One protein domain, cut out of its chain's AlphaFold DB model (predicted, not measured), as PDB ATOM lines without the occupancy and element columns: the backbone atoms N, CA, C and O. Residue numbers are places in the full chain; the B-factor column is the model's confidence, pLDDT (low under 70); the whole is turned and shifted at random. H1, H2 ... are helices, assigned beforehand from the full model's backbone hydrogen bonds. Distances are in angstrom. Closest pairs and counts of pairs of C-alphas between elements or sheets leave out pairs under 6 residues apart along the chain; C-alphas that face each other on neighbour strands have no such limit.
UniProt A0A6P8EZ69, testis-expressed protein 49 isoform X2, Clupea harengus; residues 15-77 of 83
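What this domain is: This is residues 15 to 77 of the 83 residues of the protein "testis-expressed protein 49 isoform X2" of Clupea harengus (UniProt A0A6P8EZ69). The chain makes a wide, open arch: H1 and the pair H2 and H3 form one leg, H4 sits near the crest, and H5, the longest helix, ends the other leg. The printed part has 63 residues with five short to medium helices, H1 to H5 in chain order, and no named strand; the class is all helix, with 30 residues in named elements, under half. It is extended, radius of gyration of the C-alphas 20.5 A, spanning 52 by 35 by 23 A.

How they stand to each other: Start at H1, residues 15 to 20, apart from H2, residues 29 to 32. H2 is close to but not clearly touching H3, residues 39 to 42; their closest C-alphas, Pro 29 and Gln 41, are 7.8 A apart. H4, residues 52 to 55, is apart from H3 and from H5, residues 65 to 76. Every O i to N i+4 pair is within hydrogen-bond range in H1 and H5; H2, H3 and H4 are too short for one.

Where its parts are: Find C-alpha 15 at (123.341, 19.567, 20.075); H1 runs 9.0 A. H5 runs 16.3 A to C-alpha 76 at (75.286, 16.338, 20.047).

The domain as a whole: The farthest C-alphas, Val 34 and Asp 77, are 55.1 A apart. The printed part has no cut, and its four links are short. Look for pLDDT under 70 at residues 18 to 25.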
ATOM      1  N   ILE A  15     124.065  19.573  21.350       71.69
ATOM      2  CA  ILE A  15     123.341  19.567  20.075       71.69
ATOM      3  C   ILE A  15     121.834  19.437  20.310       71.69
ATOM      4  O   ILE A  15     121.073  20.225  19.752       71.69
ATOM      5  N   ALA A  16     121.404  18.482  21.141       71.19
ATOM      6  CA  ALA A  16     119.988  18.249  21.418       71.19
ATOM      7  C   ALA A  16     119.355  19.457  22.127       71.19
ATOM      8  O   ALA A  16     118.297  19.927  21.712       71.19
ATOM      9  N   ASP A  17     120.059  20.042  23.097       71.69
ATOM     10  CA  ASP A  17     119.588  21.222  23.832       71.69
ATOM     11  C   ASP A  17     119.422  22.448  22.915       71.69
ATOM     12  O   ASP A  17     118.482  23.235  23.047       71.69
ATOM     13  N   ARG A  18     120.297  22.589  21.908       69.81
ATOM     14  CA  ARG A  18     120.185  23.625  20.866       69.81
ATOM     15  C   ARG A  18     119.084  23.348  19.841       69.81
ATOM     16  O   ARG A  18     118.649  24.281  19.172       69.81
ATOM     17  N   MET A  19     118.658  22.099  19.665       69.00
ATOM     18  CA  MET A  19     117.560  21.745  18.757       69.00
ATOM     19  C   MET A  19     116.193  22.021  19.387       69.00
ATOM     20  O   MET A  19     115.307  22.513  18.696       69.00
ATOM     21  N   LEU A  20     116.040  21.783  20.694       69.00
ATOM     22  CA  LEU A  20     114.800  22.043  21.439       69.00
ATOM     23  C   LEU A  20     114.483  23.540  21.592       69.00
ATOM     24  O   LEU A  20     113.331  23.920  21.769       69.00
ATOM     25  N   THR A  21     115.506  24.393  21.520       66.69
ATOM     26  CA  THR A  21     115.404  25.841  21.763       66.69
ATOM     27  C   THR A  21     115.299  26.685  20.491       66.69
ATOM     28  O   THR A  21     115.077  27.893  20.572       66.69
ATOM     29  N   LYS A  22     115.441  26.087  19.300       58.25
ATOM     30  CA  LYS A  22     115.379  26.829  18.035       58.25
ATOM     31  C   LYS A  22     113.937  27.123  17.624       58.25
ATOM     32  O   LYS A  22     113.231  26.256  17.122       58.25
ATOM     33  N   THR A  23     113.563  28.401  17.677       59.53
ATOM     34  CA  THR A  23     112.722  28.981  16.621       59.53
ATOM     35  C   THR A  23     113.476  28.837  15.294       59.53
ATOM     36  O   THR A  23     114.698  28.999  15.250       59.53
ATOM     37  N   SER A  24     112.787  28.433  14.225       64.00
ATOM     38  CA  SER A  24     113.360  28.036  12.928       64.00
ATOM     39  C   SER A  24     113.975  29.204  12.133       64.00
ATOM     40  O   SER A  24     113.636  29.425  10.977       64.00
ATOM     41  N   ASN A  25     114.887  29.970  12.731       61.59
ATOM     42  CA  ASN A  25     115.515  31.158  12.142       61.59
ATOM     43  C   ASN A  25     116.654  30.816  11.159       61.59
ATOM     44  O   ASN A  25     117.424  31.692  10.773       61.59
ATOM     45  N   GLY A  26     116.819  29.538  10.807       73.50
ATOM     46  CA  GLY A  26     117.821  29.079   9.846       73.50
ATOM     47  C   GLY A  26     117.277  29.061   8.414       73.50
ATOM     48  O   GLY A  26     116.062  28.969   8.233       73.50
ATOM     49  N   PRO A  27     118.156  29.118   7.399       78.69
ATOM     50  CA  PRO A  27     117.750  28.964   6.008       78.69
ATOM     51  C   PRO A  27     117.034  27.627   5.791       78.69
ATOM     52  O   PRO A  27     117.406  26.598   6.365       78.69
ATOM     53  N   ALA A  28     115.996  27.657   4.958       82.44
ATOM     54  CA  ALA A  28     115.249  26.469   4.573       82.44
ATOM     55  C   ALA A  28     116.168  25.497   3.804       82.44
ATOM     56  O   ALA A  28     117.119  25.925   3.148       82.44
ATOM     57  N   PRO A  29     115.915  24.179   3.852       85.94
ATOM     58  CA  PRO A  29     116.816  23.192   3.258       85.94
ATOM     59  C   PRO A  29     116.985  23.361   1.737       85.94
ATOM     60  O   PRO A  29     118.073  23.116   1.221       85.94
ATOM     61  N   ASN A  30     115.970  23.880   1.039       85.12
ATOM     62  CA  ASN A  30     116.033  24.222  -0.387       85.12
ATOM     63  C   ASN A  30     116.895  25.460  -0.710       85.12
ATOM     64  O   ASN A  30     117.161  25.732  -1.875       85.12
ATOM     65  N   GLN A  31     117.343  26.210   0.302       85.62
ATOM     66  CA  GLN A  31     118.332  27.285   0.157       85.62
ATOM     67  C   GLN A  31     119.765  26.787   0.382       85.62
ATOM     68  O   GLN A  31     120.714  27.466  -0.002       85.62
ATOM     69  N   LEU A  32     119.927  25.630   1.031       88.25
ATOM     70  CA  LEU A  32     121.227  25.046   1.366       88.25
ATOM     71  C   LEU A  32     121.680  24.003   0.345       88.25
ATOM     72  O   LEU A  32     122.873  23.888   0.075       88.25
ATOM     73  N   TYR A  33     120.741  23.243  -0.216       89.25
ATOM     74  CA  TYR A  33     121.030  22.161  -1.149       89.25
ATOM     75  C   TYR A  33     120.312  22.374  -2.479       89.25
ATOM     76  O   TYR A  33     119.228  22.950  -2.535       89.25
ATOM     77  N   VAL A  34     120.914  21.869  -3.557       90.06
ATOM     78  CA  VAL A  34     120.357  21.949  -4.919       90.06
ATOM     79  C   VAL A  34     119.225  20.934  -5.126       90.06
ATOM     80  O   VAL A  34     118.303  21.175  -5.902       90.06
ATOM     81  N   MET A  35     119.274  19.805  -4.418       90.88
ATOM     82  CA  MET A  35     118.307  18.710  -4.508       90.88
ATOM     83  C   MET A  35     117.953  18.185  -3.108       90.88
ATOM     84  O   MET A  35     118.790  18.294  -2.204       90.88
ATOM     85  N   PRO A  36     116.740  17.633  -2.910       91.56
ATOM     86  CA  PRO A  36     116.345  17.059  -1.630       91.56
ATOM     87  C   PRO A  36     117.224  15.849  -1.309       91.56
ATOM     88  O   PRO A  36     117.416  14.963  -2.138       91.56
ATOM     89  N   VAL A  37     117.762  15.826  -0.093       90.94
ATOM     90  CA  VAL A  37     118.668  14.772   0.390       90.94
ATOM     91  C   VAL A  37     117.881  13.572   0.919       90.94
ATOM     92  O   VAL A  37     118.381  12.451   0.933       90.94
ATOM     93  N   THR A  38     116.642  13.799   1.361       91.56
ATOM     94  CA  THR A  38     115.741  12.761   1.873       91.56
ATOM     95  C   THR A  38     114.380  12.827   1.189       91.56
ATOM     96  O   THR A  38     113.952  13.890   0.737       91.56
ATOM     97  N   ASP A  39     113.649  11.713   1.174       91.31
ATOM     98  CA  ASP A  39     112.302  11.663   0.588       91.31
ATOM     99  C   ASP A  39     111.322  12.607   1.293       91.31
ATOM    100  O   ASP A  39     110.499  13.254   0.653       91.31
ATOM    101  N   ALA A  40     111.462  12.781   2.610       87.62
ATOM    102  CA  ALA A  40     110.646  13.729   3.364       87.62
ATOM    103  C   ALA A  40     110.883  15.188   2.931       87.62
ATOM    104  O   ALA A  40     109.952  15.990   2.977       87.62
ATOM    105  N   GLN A  41     112.096  15.534   2.480       88.75
ATOM    106  CA  GLN A  41     112.398  16.872   1.962       88.75
ATOM    107  C   GLN A  41     111.763  17.132   0.597       88.75
ATOM    108  O   GLN A  41     111.588  18.294   0.249       88.75
ATOM    109  N   GLN A  42     111.390  16.094  -0.164       85.88
ATOM    110  CA  GLN A  42     110.653  16.280  -1.418       85.88
ATOM    111  C   GLN A  42     109.297  16.951  -1.163       85.88
ATOM    112  O   GLN A  42     108.843  17.769  -1.968       85.88
ATOM    113  N   CYS A  43     108.675  16.659  -0.015       83.19
ATOM    114  CA  CYS A  43     107.458  17.329   0.417       83.19
ATOM    115  C   CYS A  43     107.759  18.802   0.720       83.19
ATOM    116  O   CYS A  43     108.491  19.138   1.647       83.19
ATOM    117  N   GLY A  44     107.197  19.694  -0.091       82.62
ATOM    118  CA  GLY A  44     107.367  21.131   0.077       82.62
ATOM    119  C   GLY A  44     108.661  21.720  -0.491       82.62
ATOM    120  O   GLY A  44     108.822  22.936  -0.429       82.62
ATOM    121  N   TRP A  45     109.542  20.915  -1.105       89.88
ATOM    122  CA  TRP A  45     110.804  21.393  -1.703       89.88
ATOM    123  C   TRP A  45     110.593  22.542  -2.693       89.88
ATOM    124  O   TRP A  45     111.314  23.542  -2.691       89.88
ATOM    125  N   TRP A  46     109.558  22.383  -3.519       85.56
ATOM    126  CA  TRP A  46     109.187  23.290  -4.601       85.56
ATOM    127  C   TRP A  46     108.157  24.342  -4.185       85.56
ATOM    128  O   TRP A  46     107.704  25.111  -5.034       85.56
ATOM    129  N   LEU A  47     107.758  24.384  -2.908       83.19
ATOM    130  CA  LEU A  47     106.811  25.393  -2.452       83.19
ATOM    131  C   LEU A  47     107.499  26.762  -2.449       83.19
ATOM    132  O   LEU A  47     108.536  26.942  -1.801       83.19
ATOM    133  N   PRO A  48     106.943  27.753  -3.158       75.88
ATOM    134  CA  PRO A  48     107.480  29.096  -3.103       75.88
ATOM    135  C   PRO A  48     107.244  29.673  -1.703       75.88
ATOM    136  O   PRO A  48     106.156  29.561  -1.146       75.88
ATOM    137  N   SER A  49     108.240  30.378  -1.160       71.31
ATOM    138  CA  SER A  49     108.128  31.071   0.137       71.31
ATOM    139  C   SER A  49     106.942  32.051   0.199       71.31
ATOM    140  O   SER A  49     106.410  32.330   1.271       71.31
ATOM    141  N   SER A  50     106.507  32.572  -0.953       74.00
ATOM    142  CA  SER A  50     105.352  33.456  -1.060       74.00
ATOM    143  C   SER A  50     104.584  33.184  -2.348       74.00
ATOM    144  O   SER A  50     105.013  33.537  -3.450       74.00
ATOM    145  N   GLU A  51     103.413  32.578  -2.211       74.62
ATOM    146  CA  GLU A  51     102.507  32.324  -3.321       74.62
ATOM    147  C   GLU A  51     101.823  33.619  -3.770       74.62
ATOM    148  O   GLU A  51     100.956  34.165  -3.088       74.62
ATOM    149  N   LYS A  52     102.197  34.133  -4.948       74.94
ATOM    150  CA  LYS A  52     101.608  35.367  -5.503       74.94
ATOM    151  C   LYS A  52     100.084  35.265  -5.659       74.94
ATOM    152  O   LYS A  52      99.387  36.239  -5.401       74.94
ATOM    153  N   TRP A  53      99.574  34.083  -6.013       74.81
ATOM    154  CA  TRP A  53      98.142  33.809  -6.166       74.81
ATOM    155  C   TRP A  53      97.376  33.822  -4.829       74.81
ATOM    156  O   TRP A  53      96.174  34.086  -4.812       74.81
ATOM    157  N   ALA A  54      98.060  33.586  -3.704       76.69
ATOM    158  CA  ALA A  54      97.486  33.652  -2.362       76.69
ATOM    159  C   ALA A  54      97.404  35.087  -1.802       76.69
ATOM    160  O   ALA A  54      96.727  35.307  -0.802       76.69
ATOM    161  N   LYS A  55      98.044  36.075  -2.449       78.06
ATOM    162  CA  LYS A  55      97.997  37.494  -2.036       78.06
ATOM    163  C   LYS A  55      96.699  38.205  -2.424       78.06
ATOM    164  O   LYS A  55      96.413  39.283  -1.907       78.06
ATOM    165  N   THR A  56      95.923  37.633  -3.340       84.56
ATOM    166  CA  THR A  56      94.614  38.172  -3.722       84.56
ATOM    167  C   THR A  56      93.641  38.050  -2.551       84.56
ATOM    168  O   THR A  56      93.589  37.006  -1.901       84.56
ATOM    169  N   ARG A  57      92.841  39.097  -2.287       85.69
ATOM    170  CA  ARG A  57      91.800  39.056  -1.247       85.69
ATOM    171  C   ARG A  57      90.865  37.871  -1.488       85.69
ATOM    172  O   ARG A  57      90.302  37.731  -2.572       85.69
ATOM    173  N   ARG A  58      90.693  37.040  -0.461       84.12
ATOM    174  CA  ARG A  58      89.731  35.937  -0.438       84.12
ATOM    175  C   ARG A  58      88.673  36.209   0.608       84.12
ATOM    176  O   ARG A  58      88.944  36.850   1.619       84.12
ATOM    177  N   PHE A  59      87.495  35.661   0.369       89.00
ATOM    178  CA  PHE A  59      86.390  35.677   1.312       89.00
ATOM    179  C   PHE A  59      86.109  34.228   1.705       89.00
ATOM    180  O   PHE A  59      85.178  33.623   1.171       89.00
ATOM    181  N   PRO A  60      86.974  33.612   2.541       88.44
ATOM    182  CA  PRO A  60      86.680  32.288   3.059       88.44
ATOM    183  C   PRO A  60      85.347  32.344   3.803       88.44
ATOM    184  O   PRO A  60      84.992  33.356   4.410       88.44
ATOM    185  N   ARG A  61      84.595  31.247   3.748       91.56
ATOM    186  CA  ARG A  61      83.362  31.136   4.518       91.56
ATOM    187  C   ARG A  61      83.717  31.162   6.004       91.56
ATOM    188  O   ARG A  61      84.330  30.220   6.499       91.56
ATOM    189  N   CYS A  62      83.299  32.207   6.704       90.56
ATOM    190  CA  CYS A  62      83.380  32.280   8.156       90.56
ATOM    191  C   CYS A  62      82.020  31.894   8.735       90.56
ATOM    192  O   CYS A  62      81.013  32.538   8.439       90.56
ATOM    193  N   HIS A  63      81.970  30.831   9.532       95.06
ATOM    194  CA  HIS A  63      80.748  30.443  10.233       95.06
ATOM    195  C   HIS A  63      80.444  31.465  11.329       95.06
ATOM    196  O   HIS A  63      81.330  31.805  12.117       95.06
ATOM    197  N   SER A  64      79.201  31.947  11.381       96.19
ATOM    198  CA  SER A  64      78.740  32.772  12.499       96.19
ATOM    199  C   SER A  64      78.619  31.923  13.764       96.19
ATOM    200  O   SER A  64      78.537  30.696  13.687       96.19
ATOM    201  N   GLU A  65      78.549  32.571  14.925       96.50
ATOM    202  CA  GLU A  65      78.322  31.867  16.194       96.50
ATOM    203  C   GLU A  65      77.027  31.045  16.168       96.50
ATOM    204  O   GLU A  65      77.011  29.911  16.629       96.50
ATOM    205  N   MET A  66      75.977  31.542  15.506       95.31
ATOM    206  CA  MET A  66      74.737  30.784  15.318       95.31
ATOM    207  C   MET A  66      74.947  29.537  14.448       95.31
ATOM    208  O   MET A  66      74.435  28.468  14.755       95.31
ATOM    209  N   THR A  67      75.723  29.645  13.363       94.50
ATOM    210  CA  THR A  67      76.038  28.481  12.519       94.50
ATOM    211  C   THR A  67      76.875  27.453  13.274       94.50
ATOM    212  O   THR A  67      76.642  26.261  13.109       94.50
ATOM    213  N   LYS A  68      77.825  27.894  14.107       95.38
ATOM    214  CA  LYS A  68      78.610  26.996  14.963       95.38
ATOM    215  C   LYS A  68      77.724  26.297  15.991       95.38
ATOM    216  O   LYS A  68      77.810  25.084  16.099       95.38
ATOM    217  N   PHE A  69      76.834  27.033  16.654       94.56
ATOM    218  CA  PHE A  69      75.873  26.480  17.610       94.56
ATOM    219  C   PHE A  69      74.961  25.426  16.973       94.56
ATOM    220  O   PHE A  69      74.799  24.334  17.502       94.56
ATOM    221  N   VAL A  70      74.401  25.715  15.795       94.31
ATOM    222  CA  VAL A  70      73.584  24.748  15.046       94.31
ATOM    223  C   VAL A  70      74.399  23.509  14.675       94.31
ATOM    224  O   VAL A  70      73.896  22.394  14.786       94.31
ATOM    225  N   MET A  71      75.647  23.690  14.230       92.62
ATOM    226  CA  MET A  71      76.535  22.566  13.924       92.62
ATOM    227  C   MET A  71      76.809  21.723  15.167       92.62
ATOM    228  O   MET A  71      76.739  20.502  15.083       92.62
ATOM    229  N   GLU A  72      77.064  22.358  16.307       95.81
ATOM    230  CA  GLU A  72      77.270  21.689  17.589       95.81
ATOM    231  C   GLU A  72      76.036  20.876  17.994       95.81
ATOM    232  O   GLU A  72      76.149  19.668  18.172       95.81
ATOM    233  N   MET A  73      74.848  21.488  17.997       94.50
ATOM    234  CA  MET A  73      73.596  20.801  18.333       94.50
ATOM    235  C   MET A  73      73.279  19.646  17.384       94.50
ATOM    236  O   MET A  73      72.843  18.589  17.826       94.50
ATOM    237  N   SER A  74      73.569  19.798  16.088       91.06
ATOM    238  CA  SER A  74      73.400  18.707  15.119       91.06
ATOM    239  C   SER A  74      74.349  17.524  15.350       91.06
ATOM    240  O   SER A  74      74.069  16.417  14.897       91.06
ATOM    241  N   MET A  75      75.481  17.747  16.028       91.88
ATOM    242  CA  MET A  75      76.435  16.694  16.379       91.88
ATOM    243  C   MET A  75      76.112  16.050  17.731       91.88
ATOM    244  O   MET A  75      76.395  14.866  17.908       91.88
ATOM    245  N   THR A  76      75.558  16.809  18.681       94.00
ATOM    246  CA  THR A  76      75.286  16.338  20.047       94.00
ATOM    247  C   THR A  76      73.902  15.722  20.199       94.00
ATOM    248  O   THR A  76      73.775  14.648  20.787       94.00
ATOM    249  N   ASP A  77      72.874  16.360  19.640       89.81
ATOM    250  CA  ASP A  77      71.480  15.996  19.858       89.81
ATOM    251  C   ASP A  77      70.891  15.317  18.622       89.81
ATOM    252  O   ASP A  77      70.709  15.910  17.561       89.81
TER     253      ASP A  77